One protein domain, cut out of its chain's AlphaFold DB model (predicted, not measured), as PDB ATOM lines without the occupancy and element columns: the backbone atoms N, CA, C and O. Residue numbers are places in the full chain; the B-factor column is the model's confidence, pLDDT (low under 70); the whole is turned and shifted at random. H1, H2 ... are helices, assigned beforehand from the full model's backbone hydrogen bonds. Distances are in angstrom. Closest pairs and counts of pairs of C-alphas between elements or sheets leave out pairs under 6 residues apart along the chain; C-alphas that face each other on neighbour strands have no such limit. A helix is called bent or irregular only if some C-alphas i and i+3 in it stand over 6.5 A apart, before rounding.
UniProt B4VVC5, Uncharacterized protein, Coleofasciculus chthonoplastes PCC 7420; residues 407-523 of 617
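Overview. This is residues 407 to 523 of the 617 residues of an uncharacterized protein of Coleofasciculus chthonoplastes PCC 7420 (UniProt B4VVC5). A long helical hairpin, H2 and H3, makes the longest axis; near the end away from its link, H4 packs on H2 and H5 packs on H3, and these two shorter helices cross each other steeply. The short H1 packs on the last residues of H4. The printed part has 117 residues with five named helices in the order H1, H2, H3, H4, H5 and no named strand; its class is all helix, named elements holding helices alone. It is only just loose, close to compact, with a radius of gyration of the C-alphas of 16.4 A, and only just elongated, spanning 48 by 32 by 28 A.

Along the chain. H1 is residues 407 to 412, from C-alpha 407 at (117.521, 121.967, 119.866), 10.2 A long. H2, residues 419 to 448, is the longest at 40.2 A and has a kink of 64 degrees near residue 442. H3, residues 455 to 476, runs 33.6 A from C-alpha 455 at (153.590, 110.205, 116.648). H4, residues 482 to 497, is 22.1 A long. H5, residues 507 to 522, is 21.0 A long, has a kink of 81 degrees near residue 514 and ends with C-alpha 522 at (125.810, 140.863, 116.001). H1, H2, H3 and H5 are irregular: C-alphas 408 and 411 are 7.4 A apart, 439 and 442 7.3 A, 473 and 476 7.3 A, 512 and 515 8.2 A.

Arrangement. H4 is the hub, touching H1, H2 and H5. Its residues 493 to 497 alone touch H1, opposite ways at a shallow tilt of 9 degrees; the closest C-alphas, of Arg 407 and His 497, are 5.1 A apart. H4 touches H2 at residues 421 to 429 alone, at a steep tilt of 57 degrees, closest at the C-alphas of Ala 425 and Leu 492, 5.1 A. H4 touches H5 at a steep tilt of 64 degrees, closest at the C-alphas of Ile 489 and Gly 513, 5.7 A. H2, with residues 432 to 443 alone, touches H3 in a hairpin, opposite ways at a shallow tilt of 6 degrees; the closest C-alphas, of Ala 439 and Asn 464, are 5.0 A apart. H3 touches H5 at a steep tilt of 50 degrees, closest at the C-alphas of Arg 473 and Val 512, 5.6 A. The helix packing is part aligned, part crossed, with both shallow and steep tilts. H1 and H3 are apart. Every O i to N i+4 pair of H4 is within hydrogen-bond range, against 21 of 26 in H2, 15 of 18 in H3, 9 of 12 in H5 and 0 of 2 in H1, where 2 of 3 O i to N i+3 pairs are.

Size, cuts and confidence. The two C-alphas farthest apart, of Arg 449 and Thr 481, are 49.7 A from each other. The printed part has no cut. The link from H3 to H4 is tight, the other three are short. Mean pLDDT of the printed part is 88.3; residues 414 and 502 are under 70.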
ATOM      1  N   ARG A 407     118.809 121.442 120.338       81.56
ATOM      2  CA  ARG A 407     117.521 121.967 119.866       81.56
ATOM      3  C   ARG A 407     117.213 123.385 120.335       81.56
ATOM      4  O   ARG A 407     116.561 124.108 119.592       81.56
ATOM      5  N   THR A 408     117.717 123.813 121.492       74.62
ATOM      6  CA  THR A 408     117.542 125.193 121.971       74.62
ATOM      7  C   THR A 408     118.123 126.204 120.986       74.62
ATOM      8  O   THR A 408     117.577 127.282 120.823       74.62
ATOM      9  N   PHE A 409     119.174 125.841 120.251       81.44
ATOM     10  CA  PHE A 409     119.841 126.758 119.332       81.44
ATOM     11  C   PHE A 409     119.286 126.700 117.906       81.44
ATOM     12  O   PHE A 409     119.741 127.460 117.056       81.44
ATOM     13  N   ILE A 410     118.315 125.826 117.606       82.44
ATOM     14  CA  ILE A 410     117.840 125.589 116.229       82.44
ATOM     15  C   ILE A 410     117.356 126.871 115.532       82.44
ATOM     16  O   ILE A 410     117.540 127.014 114.326       82.44
ATOM     17  N   ASN A 411     116.808 127.811 116.308       75.25
ATOM     18  CA  ASN A 411     116.228 129.064 115.831       75.25
ATOM     19  C   ASN A 411     117.243 130.206 115.671       75.25
ATOM     20  O   ASN A 411     116.825 131.312 115.337       75.25
ATOM     21  N   LEU A 412     118.548 129.965 115.873       81.94
ATOM     22  CA  LEU A 412     119.578 130.971 115.580       81.94
ATOM     23  C   LEU A 412     119.486 131.437 114.117       81.94
ATOM     24  O   LEU A 412     119.625 132.616 113.829       81.94
ATOM     25  N   PHE A 413     119.166 130.517 113.203       83.81
ATOM     26  CA  PHE A 413     118.849 130.826 111.811       83.81
ATOM     27  C   PHE A 413     117.345 130.606 111.568       83.81
ATOM     28  O   PHE A 413     116.936 129.466 111.311       83.81
ATOM     29  N   PRO A 414     116.502 131.656 111.650       66.81
ATOM     30  CA  PRO A 414     115.045 131.538 111.530       66.81
ATOM     31  C   PRO A 414     114.573 131.354 110.079       66.81
ATOM     32  O   PRO A 414     113.370 131.250 109.826       66.81
ATOM     33  N   ASP A 415     115.500 131.358 109.118       77.69
ATOM     34  CA  ASP A 415     115.222 131.236 107.695       77.69
ATOM     35  C   ASP A 415     114.328 130.019 107.398       77.69
ATOM     36  O   ASP A 415     114.578 128.890 107.839       77.69
ATOM     37  N   LYS A 416     113.287 130.229 106.582       78.56
ATOM     38  CA  LYS A 416     112.531 129.117 105.996       78.56
ATOM     39  C   LYS A 416     113.417 128.421 104.969       78.56
ATOM     40  O   LYS A 416     113.551 128.880 103.837       78.56
ATOM     41  N   VAL A 417     114.021 127.310 105.375       86.38
ATOM     42  CA  VAL A 417     114.893 126.500 104.521       86.38
ATOM     43  C   VAL A 417     114.049 125.493 103.726       86.38
ATOM     44  O   VAL A 417     113.349 124.679 104.336       86.38
ATOM     45  N   PRO A 418     114.102 125.498 102.379       89.81
ATOM     46  CA  PRO A 418     113.412 124.493 101.574       89.81
ATOM     47  C   PRO A 418     113.886 123.066 101.884       89.81
ATOM     48  O   PRO A 418     115.064 122.833 102.158       89.81
ATOM     49  N   ASN A 419     112.984 122.085 101.779       91.56
ATOM     50  CA  ASN A 419     113.286 120.696 102.140       91.56
ATOM     51  C   ASN A 419     114.463 120.092 101.350       91.56
ATOM     52  O   ASN A 419     115.249 119.329 101.903       91.56
ATOM     53  N   SER A 420     114.637 120.477 100.084       91.94
ATOM     54  CA  SER A 420     115.771 120.048  99.254       91.94
ATOM     55  C   SER A 420     117.130 120.407  99.869       91.94
ATOM     56  O   SER A 420     118.046 119.583  99.868       91.94
ATOM     57  N   TRP A 421     117.254 121.599 100.461       91.75
ATOM     58  CA  TRP A 421     118.472 122.035 101.146       91.75
ATOM     59  C   TRP A 421     118.707 121.278 102.449       91.75
ATOM     60  O   TRP A 421     119.849 120.961 102.767       91.75
ATOM     61  N   LEU A 422     117.644 120.937 103.179       93.00
ATOM     62  CA  LEU A 422     117.741 120.132 104.399       93.00
ATOM     63  C   LEU A 422     118.242 118.715 104.106       93.00
ATOM     64  O   LEU A 422     119.120 118.220 104.809       93.00
ATOM     65  N   VAL A 423     117.734 118.086 103.043       93.62
ATOM     66  CA  VAL A 423     118.195 116.765 102.586       93.62
ATOM     67  C   VAL A 423     119.662 116.827 102.149       93.62
ATOM     68  O   VAL A 423     120.470 116.002 102.575       93.62
ATOM     69  N   ALA A 424     120.040 117.839 101.362       92.88
ATOM     70  CA  ALA A 424     121.431 118.047 100.963       92.88
ATOM     71  C   ALA A 424     122.358 118.282 102.169       92.88
ATOM     72  O   ALA A 424     123.431 117.682 102.239       92.88
ATOM     73  N   ALA A 425     121.945 119.105 103.135       94.00
ATOM     74  CA  ALA A 425     122.693 119.363 104.361       94.00
ATOM     75  C   ALA A 425     122.858 118.094 105.209       94.00
ATOM     76  O   ALA A 425     123.959 117.820 105.679       94.00
ATOM     77  N   GLN A 426     121.805 117.281 105.358       94.81
ATOM     78  CA  GLN A 426     121.872 116.002 106.074       94.81
ATOM     79  C   GLN A 426     122.897 115.057 105.448       94.81
ATOM     80  O   GLN A 426     123.721 114.509 106.184       94.81
ATOM     81  N   ARG A 427     122.912 114.952 104.113       94.44
ATOM     82  CA  ARG A 427     123.916 114.174 103.382       94.44
ATOM     83  C   ARG A 427     125.332 114.704 103.628       94.44
ATOM     84  O   ARG A 427     126.224 113.926 103.939       94.44
ATOM     85  N   ARG A 428     125.549 116.024 103.562       94.38
ATOM     86  CA  ARG A 428     126.876 116.623 103.824       94.38
ATOM     87  C   ARG A 428     127.356 116.414 105.259       94.38
ATOM     88  O   ARG A 428     128.540 116.182 105.470       94.38
ATOM     89  N   VAL A 429     126.458 116.474 106.241       93.81
ATOM     90  CA  VAL A 429     126.786 116.196 107.649       93.81
ATOM     91  C   VAL A 429     127.209 114.737 107.840       93.81
ATOM     92  O   VAL A 429     128.151 114.471 108.587       93.81
ATOM     93  N   GLU A 430     126.540 113.798 107.170       94.19
ATOM     94  CA  GLU A 430     126.893 112.372 107.196       94.19
ATOM     95  C   GLU A 430     128.227 112.101 106.496       94.19
ATOM     96  O   GLU A 430     129.095 111.457 107.083       94.19
ATOM     97  N   GLU A 431     128.425 112.655 105.297       95.12
ATOM     98  CA  GLU A 431     129.693 112.582 104.561       95.12
ATOM     99  C   GLU A 431     130.853 113.135 105.400       95.12
ATOM    100  O   GLU A 431     131.890 112.486 105.530       95.12
ATOM    101  N   PHE A 432     130.667 114.292 106.044       95.00
ATOM    102  CA  PHE A 432     131.678 114.887 106.918       95.00
ATOM    103  C   PHE A 432     132.005 113.978 108.104       95.00
ATOM    104  O   PHE A 432     133.174 113.767 108.423       95.00
ATOM    105  N   ALA A 433     130.989 113.409 108.758       93.19
ATOM    106  CA  ALA A 433     131.206 112.491 109.870       93.19
ATOM    107  C   ALA A 433     131.985 111.239 109.432       93.19
ATOM    108  O   ALA A 433     132.899 110.815 110.140       93.19
ATOM    109  N   GLN A 434     131.670 110.680 108.259       95.31
ATOM    110  CA  GLN A 434     132.387 109.542 107.680       95.31
ATOM    111  C   GLN A 434     133.828 109.903 107.299       95.31
ATOM    112  O   GLN A 434     134.742 109.115 107.534       95.31
ATOM    113  N   ASP A 435     134.054 111.090 106.737       96.00
ATOM    114  CA  ASP A 435     135.388 111.592 106.398       96.00
ATOM    115  C   ASP A 435     136.256 111.769 107.645       96.00
ATOM    116  O   ASP A 435     137.388 111.290 107.681       96.00
ATOM    117  N   VAL A 436     135.710 112.375 108.704       94.06
ATOM    118  CA  VAL A 436     136.402 112.506 109.996       94.06
ATOM    119  C   VAL A 436     136.695 111.131 110.592       94.06
ATOM    120  O   VAL A 436     137.808 110.896 111.057       94.06
ATOM    121  N   GLN A 437     135.736 110.199 110.560       94.19
ATOM    122  CA  GLN A 437     135.949 108.831 111.043       94.19
ATOM    123  C   GLN A 437     137.068 108.119 110.276       94.19
ATOM    124  O   GLN A 437     137.915 107.478 110.898       94.19
ATOM    125  N   ARG A 438     137.113 108.264 108.948       95.62
ATOM    126  CA  ARG A 438     138.195 107.729 108.109       95.62
ATOM    127  C   ARG A 438     139.537 108.383 108.422       95.62
ATOM    128  O   ARG A 438     140.531 107.674 108.543       95.62
ATOM    129  N   ALA A 439     139.559 109.699 108.624       95.19
ATOM    130  CA  ALA A 439     140.771 110.437 108.961       95.19
ATOM    131  C   ALA A 439     141.398 109.958 110.279       95.19
ATOM    132  O   ALA A 439     142.617 109.813 110.354       95.19
ATOM    133  N   VAL A 440     140.575 109.654 111.295       94.81
ATOM    134  CA  VAL A 440     141.037 109.190 112.620       94.81
ATOM    135  C   VAL A 440     141.148 107.667 112.757       94.81
ATOM    136  O   VAL A 440     141.661 107.182 113.770       94.81
ATOM    137  N   ALA A 441     140.698 106.899 111.758       95.44
ATOM    138  CA  ALA A 441     140.754 105.437 111.747       95.44
ATOM    139  C   ALA A 441     142.150 104.850 112.045       95.44
ATOM    140  O   ALA A 441     142.202 103.847 112.763       95.44
ATOM    141  N   PRO A 442     143.280 105.459 111.615       95.06
ATOM    142  CA  PRO A 442     144.614 104.958 111.950       95.06
ATOM    143  C   PRO A 442     144.893 104.826 113.459       95.06
ATOM    144  O   PRO A 442     145.692 103.986 113.857       95.06
ATOM    145  N   ALA A 443     144.217 105.598 114.322       91.81
ATOM    146  CA  ALA A 443     144.375 105.485 115.777       91.81
ATOM    147  C   ALA A 443     143.586 104.321 116.399       91.81
ATOM    148  O   ALA A 443     143.850 103.959 117.548       91.81
ATOM    149  N   LYS A 444     142.598 103.758 115.690       92.50
ATOM    150  CA  LYS A 444     141.656 102.772 116.241       92.50
ATOM    151  C   LYS A 444     142.354 101.520 116.809       92.50
ATOM    152  O   LYS A 444     142.099 101.229 117.977       92.50
ATOM    153  N   PRO A 445     143.299 100.864 116.102       90.94
ATOM    154  CA  PRO A 445     143.958  99.656 116.612       90.94
ATOM    155  C   PRO A 445     144.748  99.883 117.906       90.94
ATOM    156  O   PRO A 445     144.854  98.977 118.729       90.94
ATOM    157  N   TYR A 446     145.300 101.087 118.091       88.62
ATOM    158  CA  TYR A 446     146.041 101.453 119.297       88.62
ATOM    159  C   TYR A 446     145.092 101.706 120.462       88.62
ATOM    160  O   TYR A 446     145.300 101.178 121.548       88.62
ATOM    161  N   LYS A 447     144.008 102.456 120.229       83.19
ATOM    162  CA  LYS A 447     142.999 102.737 121.260       83.19
ATOM    163  C   LYS A 447     142.331 101.461 121.773       83.19
ATOM    164  O   LYS A 447     142.159 101.327 122.977       83.19
ATOM    165  N   GLU A 448     142.007 100.520 120.887       87.56
ATOM    166  CA  GLU A 448     141.406  99.229 121.256       87.56
ATOM    167  C   GLU A 448     142.338  98.369 122.118       87.56
ATOM    168  O   GLU A 448     141.883  97.686 123.029       87.56
ATOM    169  N   ARG A 449     143.651  98.457 121.889       83.88
ATOM    170  CA  ARG A 449     144.669  97.780 122.708       83.88
ATOM    171  C   ARG A 449     145.091  98.589 123.937       83.88
ATOM    172  O   ARG A 449     146.042  98.206 124.612       83.88
ATOM    173  N   ASN A 450     144.438  99.724 124.200       72.81
ATOM    174  CA  ASN A 450     144.827 100.695 125.223       72.81
ATOM    175  C   ASN A 450     146.306 101.135 125.115       72.81
ATOM    176  O   ASN A 450     146.991 101.380 126.107       72.81
ATOM    177  N   GLN A 451     146.815 101.204 123.885       73.38
ATOM    178  CA  GLN A 451     148.179 101.594 123.554       73.38
ATOM    179  C   GLN A 451     148.253 103.074 123.180       73.38
ATOM    180  O   GLN A 451     147.315 103.670 122.640       73.38
ATOM    181  N   ARG A 452     149.422 103.674 123.422       72.75
ATOM    182  CA  ARG A 452     149.727 105.025 122.949       72.75
ATOM    183  C   ARG A 452     149.762 105.033 121.420       72.75
ATOM    184  O   ARG A 452     150.470 104.236 120.814       72.75
ATOM    185  N   VAL A 453     149.049 105.979 120.810       75.12
ATOM    186  CA  VAL A 453     149.127 106.233 119.365       75.12
ATOM    187  C   VAL A 453     150.530 106.776 119.035       75.12
ATOM    188  O   VAL A 453     150.938 107.774 119.641       75.12
ATOM    189  N   PRO A 454     151.290 106.144 118.120       80.44
ATOM    190  CA  PRO A 454     152.599 106.636 117.697       80.44
ATOM    191  C   PRO A 454     152.512 108.030 117.069       80.44
ATOM    192  O   PRO A 454     151.514 108.360 116.430       80.44
ATOM    193  N   ARG A 455     153.574 108.839 117.198       79.62
ATOM    194  CA  ARG A 455     153.590 110.205 116.648       79.62
ATOM    195  C   ARG A 455     153.386 110.217 115.132       79.62
ATOM    196  O   ARG A 455     152.573 110.990 114.665       79.62
ATOM    197  N   THR A 456     154.000 109.291 114.400       81.12
ATOM    198  CA  THR A 456     153.822 109.141 112.944       81.12
ATOM    199  C   THR A 456     152.371 108.869 112.542       81.12
ATOM    200  O   THR A 456     151.878 109.391 111.546       81.12
ATOM    201  N   VAL A 457     151.655 108.070 113.338       86.94
ATOM    202  CA  VAL A 457     150.223 107.815 113.140       86.94
ATOM    203  C   VAL A 457     149.416 109.068 113.464       86.94
ATOM    204  O   VAL A 457     148.479 109.380 112.737       86.94
ATOM    205  N   GLN A 458     149.788 109.798 114.519       86.06
ATOM    206  CA  GLN A 458     149.167 111.075 114.856       86.06
ATOM    207  C   GLN A 458     149.375 112.118 113.748       86.06
ATOM    208  O   GLN A 458     148.398 112.722 113.333       86.06
ATOM    209  N   ASP A 459     150.586 112.258 113.206       84.38
ATOM    210  CA  ASP A 459     150.889 113.195 112.118       84.38
ATOM    211  C   ASP A 459     150.067 112.864 110.862       84.38
ATOM    212  O   ASP A 459     149.487 113.754 110.247       84.38
ATOM    213  N   LYS A 460     149.917 111.572 110.534       91.62
ATOM    214  CA  LYS A 460     149.040 111.125 109.440       91.62
ATOM    215  C   LYS A 460     147.567 111.452 109.699       91.62
ATOM    216  O   LYS A 460     146.835 111.793 108.773       91.62
ATOM    217  N   ILE A 461     147.101 111.316 110.940       92.25
ATOM    218  CA  ILE A 461     145.736 111.707 111.318       92.25
ATOM    219  C   ILE A 461     145.565 113.218 111.172       92.25
ATOM    220  O   ILE A 461     144.555 113.649 110.623       92.25
ATOM    221  N   ASP A 462     146.536 114.004 111.627       89.38
ATOM    222  CA  ASP A 462     146.516 115.462 111.547       89.38
ATOM    223  C   ASP A 462     146.504 115.925 110.078       89.38
ATOM    224  O   ASP A 462     145.703 116.783 109.706       89.38
ATOM    225  N   GLU A 463     147.305 115.293 109.214       92.94
ATOM    226  CA  GLU A 463     147.306 115.519 107.764       92.94
ATOM    227  C   GLU A 463     145.958 115.152 107.123       92.94
ATOM    228  O   GLU A 463     145.375 115.955 106.390       92.94
ATOM    229  N   ASN A 464     145.402 113.980 107.448       95.31
ATOM    230  CA  ASN A 464     144.087 113.575 106.952       95.31
ATOM    231  C   ASN A 464     142.989 114.551 107.401       95.31
ATOM    232  O   ASN A 464     142.139 114.939 106.603       95.31
ATOM    233  N   LEU A 465     142.991 114.955 108.676       92.44
ATOM    234  CA  LEU A 465     142.029 115.911 109.226       92.44
ATOM    235  C   LEU A 465     142.175 117.289 108.582       92.44
ATOM    236  O   LEU A 465     141.162 117.949 108.344       92.44
ATOM    237  N   LYS A 466     143.400 117.708 108.250       92.94
ATOM    238  CA  LYS A 466     143.646 118.917 107.462       92.94
ATOM    239  C   LYS A 466     143.024 118.792 106.072       92.94
ATOM    240  O   LYS A 466     142.249 119.662 105.692       92.94
ATOM    241  N   GLY A 467     143.244 117.674 105.377       93.88
ATOM    242  CA  GLY A 467     142.616 117.402 104.079       93.88
ATOM    243  C   GLY A 467     141.082 117.413 104.132       93.88
ATOM    244  O   GLY A 467     140.433 117.988 103.261       93.88
ATOM    245  N   VAL A 468     140.484 116.849 105.190       94.12
ATOM    246  CA  VAL A 468     139.035 116.958 105.437       94.12
ATOM    247  C   VAL A 468     138.640 118.420 105.644       94.12
ATOM    248  O   VAL A 468     137.706 118.899 105.014       94.12
ATOM    249  N   THR A 469     139.358 119.154 106.489       90.88
ATOM    250  CA  THR A 469     139.069 120.566 106.770       90.88
ATOM    251  C   THR A 469     139.083 121.405 105.489       90.88
ATOM    252  O   THR A 469     138.123 122.127 105.219       90.88
ATOM    253  N   ASP A 470     140.117 121.256 104.663       92.12
ATOM    254  CA  ASP A 470     140.279 121.998 103.411       92.12
ATOM    255  C   ASP A 470     139.199 121.624 102.381       92.12
ATOM    256  O   ASP A 470     138.633 122.509 101.738       92.12
ATOM    257  N   LYS A 471     138.811 120.341 102.303       93.56
ATOM    258  CA  LYS A 471     137.691 119.876 101.466       93.56
ATOM    259  C   LYS A 471     136.371 120.574 101.802       93.56
ATOM    260  O   LYS A 471     135.599 120.868 100.896       93.56
ATOM    261  N   TYR A 472     136.061 120.774 103.084       93.56
ATOM    262  CA  TYR A 472     134.769 121.341 103.486       93.56
ATOM    263  C   TYR A 472     134.772 122.871 103.561       93.56
ATOM    264  O   TYR A 472     133.705 123.465 103.438       93.56
ATOM    265  N   ARG A 473     135.929 123.535 103.686       89.75
ATOM    266  CA  ARG A 473     136.013 125.010 103.633       89.75
ATOM    267  C   ARG A 473     135.495 125.593 102.315       89.75
ATOM    268  O   ARG A 473     134.853 126.637 102.337       89.75
ATOM    269  N   SER A 474     135.684 124.884 101.203       88.75
ATOM    270  CA  SER A 474     135.197 125.277  99.871       88.75
ATOM    271  C   SER A 474     133.712 124.973  99.624       88.75
ATOM    272  O   SER A 474     133.192 125.189  98.529       88.75
ATOM    273  N   LEU A 475     132.977 124.478 100.629       90.19
ATOM    274  CA  LEU A 475     131.578 124.060 100.470       90.19
ATOM    275  C   LEU A 475     130.662 125.202  99.996       90.19
ATOM    276  O   LEU A 475     129.659 124.946  99.326       90.19
ATOM    277  N   LEU A 476     131.012 126.451 100.307       90.25
ATOM    278  CA  LEU A 476     130.260 127.638  99.900       90.25
ATOM    279  C   LEU A 476     130.707 128.237  98.557       90.25
ATOM    280  O   LEU A 476     130.022 129.129  98.053       90.25
ATOM    281  N   ASP A 477     131.795 127.757  97.951       90.06
ATOM    282  CA  ASP A 477     132.396 128.380  96.760       90.06
ATOM    283  C   ASP A 477     131.461 128.329  95.546       90.06
ATOM    284  O   ASP A 477     131.387 129.273  94.765       90.06
ATOM    285  N   ASN A 478     130.655 127.268  95.448       84.94
ATOM    286  CA  ASN A 478     129.682 127.080  94.370       84.94
ATOM    287  C   ASN A 478     128.373 127.870  94.563       84.94
ATOM    288  O   ASN A 478     127.491 127.833  93.701       84.94
ATOM    289  N   CYS A 479     128.202 128.568  95.690       89.19
ATOM    290  CA  CYS A 479     127.028 129.405  95.924       89.19
ATOM    291  C   CYS A 479     127.202 130.759  95.227       89.19
ATOM    292  O   CYS A 479     128.118 131.518  95.554       89.19
ATOM    293  N   LYS A 480     126.278 131.086  94.317       89.81
ATOM    294  CA  LYS A 480     126.331 132.286  93.466       89.81
ATOM    295  C   LYS A 480     125.987 133.573  94.215       89.81
ATOM    296  O   LYS A 480     126.405 134.646  93.800       89.81
ATOM    297  N   THR A 481     125.206 133.482  95.292       91.56
ATOM    298  CA  THR A 481     124.744 134.651  96.055       91.56
ATOM    299  C   THR A 481     124.957 134.476  97.556       91.56
ATOM    300  O   THR A 481     124.979 133.355  98.071       91.56
ATOM    301  N   GLN A 482     125.052 135.593  98.284       88.44
ATOM    302  CA  GLN A 482     125.096 135.588  99.753       88.44
ATOM    303  C   GLN A 482     123.848 134.944 100.368       88.44
ATOM    304  O   GLN A 482     123.943 134.208 101.347       88.44
ATOM    305  N   GLN A 483     122.682 135.130  99.744       87.25
ATOM    306  CA  GLN A 483     121.443 134.481 100.169       87.25
ATOM    307  C   GLN A 483     121.523 132.952 100.054       87.25
ATOM    308  O   GLN A 483     121.101 132.249 100.969       87.25
ATOM    309  N   GLN A 484     122.098 132.423  98.967       90.25
ATOM    310  CA  GLN A 484     122.315 130.979  98.820       90.25
ATOM    311  C   GLN A 484     123.277 130.450  99.885       90.25
ATOM    312  O   GLN A 484     122.986 129.436 100.514       90.25
ATOM    313  N   ARG A 485     124.382 131.162 100.144       92.94
ATOM    314  CA  ARG A 485     125.328 130.799 101.213       92.94
ATOM    315  C   ARG A 485     124.631 130.752 102.575       92.94
ATOM    316  O   ARG A 485     124.733 129.742 103.268       92.94
ATOM    317  N   ARG A 486     123.837 131.776 102.909       90.81
ATOM    318  CA  ARG A 486     123.034 131.825 104.142       90.81
ATOM    319  C   ARG A 486     122.049 130.657 104.234       90.81
ATOM    320  O   ARG A 486     121.957 130.041 105.288       90.81
ATOM    321  N   GLN A 487     121.371 130.290 103.143       91.12
ATOM    322  CA  GLN A 487     120.468 129.130 103.122       91.12
ATOM    323  C   GLN A 487     121.195 127.805 103.375       91.12
ATOM    324  O   GLN A 487     120.675 126.967 104.112       91.12
ATOM    325  N   VAL A 488     122.393 127.614 102.812       93.56
ATOM    326  CA  VAL A 488     123.215 126.423 103.083       93.56
ATOM    327  C   VAL A 488     123.609 126.361 104.557       93.56
ATOM    328  O   VAL A 488     123.452 125.312 105.183       93.56
ATOM    329  N   ILE A 489     124.066 127.478 105.133       95.31
ATOM    330  CA  ILE A 489     124.431 127.540 106.554       95.31
ATOM    331  C   ILE A 489     123.219 127.303 107.454       95.31
ATOM    332  O   ILE A 489     123.300 126.467 108.351       95.31
ATOM    333  N   ALA A 490     122.080 127.941 107.180       93.00
ATOM    334  CA  ALA A 490     120.840 127.717 107.918       93.00
ATOM    335  C   ALA A 490     120.389 126.246 107.843       93.00
ATOM    336  O   ALA A 490     119.981 125.667 108.849       93.00
ATOM    337  N   ALA A 491     120.519 125.602 106.677       94.69
ATOM    338  CA  ALA A 491     120.201 124.186 106.506       94.69
ATOM    339  C   ALA A 491     121.118 123.281 107.346       94.69
ATOM    340  O   ALA A 491     120.626 122.419 108.079       94.69
ATOM    341  N   LEU A 492     122.439 123.491 107.272       95.31
ATOM    342  CA  LEU A 492     123.432 122.768 108.079       95.31
ATOM    343  C   LEU A 492     123.180 122.970 109.573       95.31
ATOM    344  O   LEU A 492     123.175 122.002 110.338       95.31
ATOM    345  N   TRP A 493     122.904 124.210 109.976       94.12
ATOM    346  CA  TRP A 493     122.585 124.567 111.347       94.12
ATOM    347  C   TRP A 493     121.365 123.800 111.848       94.12
ATOM    348  O   TRP A 493     121.469 123.070 112.833       94.12
ATOM    349  N   GLN A 494     120.234 123.889 111.142       91.62
ATOM    350  CA  GLN A 494     119.015 123.184 111.526       91.62
ATOM    351  C   GLN A 494     119.244 121.674 111.598       91.62
ATOM    352  O   GLN A 494     118.863 121.045 112.580       91.62
ATOM    353  N   VAL A 495     119.900 121.077 110.603       92.94
ATOM    354  CA  VAL A 495     120.208 119.641 110.594       92.94
ATOM    355  C   VAL A 495     121.023 119.226 111.822       92.94
ATOM    356  O   VAL A 495     120.670 118.251 112.491       92.94
ATOM    357  N   GLN A 496     122.088 119.957 112.155       92.25
ATOM    358  CA  GLN A 496     122.962 119.604 113.277       92.25
ATOM    359  C   GLN A 496     122.334 119.913 114.649       92.25
ATOM    360  O   GLN A 496     122.703 119.259 115.627       92.25
ATOM    361  N   HIS A 497     121.337 120.804 114.706       90.88
ATOM    362  CA  HIS A 497     120.648 121.224 115.932       90.88
ATOM    363  C   HIS A 497     119.228 120.654 116.109       90.88
ATOM    364  O   HIS A 497     118.582 120.933 117.108       90.88
ATOM    365  N   ARG A 498     118.723 119.800 115.211       84.69
ATOM    366  CA  ARG A 498     117.372 119.198 115.323       84.69
ATOM    367  C   ARG A 498     117.173 118.239 116.497       84.69
ATOM    368  O   ARG A 498     116.037 117.995 116.901       84.69
ATOM    369  N   ASN A 499     118.254 117.682 117.035       75.25
ATOM    370  CA  ASN A 499     118.176 116.611 118.024       75.25
ATOM    371  C   ASN A 499     118.128 117.148 119.458       75.25
ATOM    372  O   ASN A 499     118.858 118.070 119.819       75.25
ATOM    373  N   ASN A 500     117.337 116.487 120.307       75.25
ATOM    374  CA  ASN A 500     117.298 116.750 121.745       75.25
ATOM    375  C   ASN A 500     118.463 116.037 122.463       75.25
ATOM    376  O   ASN A 500     118.278 115.063 123.184       75.25
ATOM    377  N   THR A 501     119.697 116.430 122.139       74.44
ATOM    378  CA  THR A 501     120.919 115.834 122.695       74.44
ATOM    379  C   THR A 501     122.037 116.866 122.799       74.44
ATOM    380  O   THR A 501     122.012 117.889 122.122       74.44
ATOM    381  N   THR A 502     123.067 116.554 123.586       69.38
ATOM    382  CA  THR A 502     124.334 117.305 123.704       69.38
ATOM    383  C   THR A 502     125.520 116.582 123.041       69.38
ATOM    384  O   THR A 502     126.665 117.052 123.085       69.38
ATOM    385  N   LYS A 503     125.274 115.398 122.456       72.56
ATOM    386  CA  LYS A 503     126.318 114.470 121.982       72.56
ATOM    387  C   LYS A 503     126.650 114.592 120.492       72.56
ATOM    388  O   LYS A 503     127.742 114.188 120.103       72.56
ATOM    389  N   ARG A 504     125.751 115.126 119.654       77.38
ATOM    390  CA  ARG A 504     125.986 115.227 118.201       77.38
ATOM    391  C   ARG A 504     127.079 116.260 117.910       77.38
ATOM    392  O   ARG A 504     127.142 117.303 118.556       77.38
ATOM    393  N   SER A 505     127.933 115.968 116.933       82.44
ATOM    394  CA  SER A 505     128.930 116.930 116.463       82.44
ATOM    395  C   SER A 505     128.266 118.037 115.648       82.44
ATOM    396  O   SER A 505     127.534 117.761 114.695       82.44
ATOM    397  N   THR A 506     128.575 119.282 115.999       88.19
ATOM    398  CA  THR A 506     128.230 120.491 115.242       88.19
ATOM    399  C   THR A 506     129.426 121.030 114.452       88.19
ATOM    400  O   THR A 506     129.361 122.114 113.893       88.19
ATOM    401  N   ALA A 507     130.537 120.286 114.375       89.44
ATOM    402  CA  ALA A 507     131.801 120.816 113.860       89.44
ATOM    403  C   ALA A 507     131.724 121.369 112.429       89.44
ATOM    404  O   ALA A 507     132.332 122.400 112.169       89.44
ATOM    405  N   LEU A 508     130.951 120.731 111.541       93.38
ATOM    406  CA  LEU A 508     130.814 121.179 110.155       93.38
ATOM    407  C   LEU A 508     130.256 122.607 110.049       93.38
ATOM    408  O   LEU A 508     130.900 123.437 109.421       93.38
ATOM    409  N   VAL A 509     129.110 122.925 110.668       93.00
ATOM    410  CA  VAL A 509     128.520 124.272 110.548       93.00
ATOM    411  C   VAL A 509     129.405 125.358 111.158       93.00
ATOM    412  O   VAL A 509     129.467 126.451 110.611       93.00
ATOM    413  N   PHE A 510     130.150 125.061 112.228       92.19
ATOM    414  CA  PHE A 510     131.124 126.007 112.783       92.19
ATOM    415  C   PHE A 510     132.342 126.193 111.868       92.19
ATOM    416  O   PHE A 510     132.844 127.304 111.762       92.19
ATOM    417  N   LEU A 511     132.780 125.137 111.176       91.38
ATOM    418  CA  LEU A 511     133.890 125.204 110.225       91.38
ATOM    419  C   LEU A 511     133.558 126.075 109.004       91.38
ATOM    420  O   LEU A 511     134.394 126.857 108.564       91.38
ATOM    421  N   VAL A 512     132.361 125.917 108.431       92.69
ATOM    422  CA  VAL A 512     131.999 126.575 107.158       92.69
ATOM    423  C   VAL A 512     131.172 127.846 107.339       92.69
ATOM    424  O   VAL A 512     131.121 128.687 106.447       92.69
ATOM    425  N   GLY A 513     130.488 127.974 108.473       92.69
ATOM    426  CA  GLY A 513     129.485 129.004 108.722       92.69
ATOM    427  C   GLY A 513     129.929 130.108 109.666       92.69
ATOM    428  O   GLY A 513     129.097 130.956 109.966       92.69
ATOM    429  N   LEU A 514     131.189 130.123 110.129       92.19
ATOM    430  CA  LEU A 514     131.652 131.085 111.135       92.19
ATOM    431  C   LEU A 514     131.265 132.539 110.798       92.19
ATOM    432  O   LEU A 514     130.580 133.129 111.627       92.19
ATOM    433  N   PRO A 515     131.542 133.097 109.600       92.00
ATOM    434  CA  PRO A 515     131.167 134.484 109.296       92.00
ATOM    435  C   PRO A 515     129.661 134.765 109.415       92.00
ATOM    436  O   PRO A 515     129.264 135.829 109.871       92.00
ATOM    437  N   PHE A 516     128.814 133.798 109.046       92.62
ATOM    438  CA  PHE A 516     127.356 133.925 109.136       92.62
ATOM    439  C   PHE A 516     126.851 133.776 110.570       92.62
ATOM    440  O   PHE A 516     125.850 134.380 110.931       92.62
ATOM    441  N   ILE A 517     127.522 132.956 111.381       92.31
ATOM    442  CA  ILE A 517     127.230 132.851 112.810       92.31
ATOM    443  C   ILE A 517     127.549 134.189 113.480       92.31
ATOM    444  O   ILE A 517     126.703 134.688 114.208       92.31
ATOM    445  N   LEU A 518     128.713 134.787 113.197       91.50
ATOM    446  CA  LEU A 518     129.091 136.093 113.752       91.50
ATOM    447  C   LEU A 518     128.094 137.193 113.343       91.50
ATOM    448  O   LEU A 518     127.577 137.875 114.218       91.50
ATOM    449  N   ASP A 519     127.728 137.274 112.056       88.75
ATOM    450  CA  ASP A 519     126.709 138.217 111.547       88.75
ATOM    451  C   ASP A 519     125.373 138.111 112.301       88.75
ATOM    452  O   ASP A 519     124.756 139.114 112.664       88.75
ATOM    453  N   VAL A 520     124.936 136.879 112.569       83.69
ATOM    454  CA  VAL A 520     123.702 136.609 113.311       83.69
ATOM    455  C   VAL A 520     123.842 136.926 114.799       83.69
ATOM    456  O   VAL A 520     122.859 137.309 115.415       83.69
ATOM    457  N   LEU A 521     125.019 136.778 115.402       82.81
ATOM    458  CA  LEU A 521     125.226 137.146 116.805       82.81
ATOM    459  C   LEU A 521     125.275 138.666 117.002       82.81
ATOM    460  O   LEU A 521     124.741 139.156 117.997       82.81
ATOM    461  N   ASP A 522     125.836 139.396 116.034       80.00
ATOM    462  CA  ASP A 522     125.810 140.863 116.001       80.00
ATOM    463  C   ASP A 522     124.392 141.401 115.794       80.00
ATOM    464  O   ASP A 522     124.012 142.426 116.361       80.00
ATOM    465  N   ASN A 523     123.593 140.687 114.997       72.62
ATOM    466  CA  ASN A 523     122.225 141.055 114.645       72.62
ATOM    467  C   ASN A 523     121.266 139.894 114.947       72.62
ATOM    468  O   ASN A 523     120.734 139.272 114.013       72.62
TER     469      ASN A 523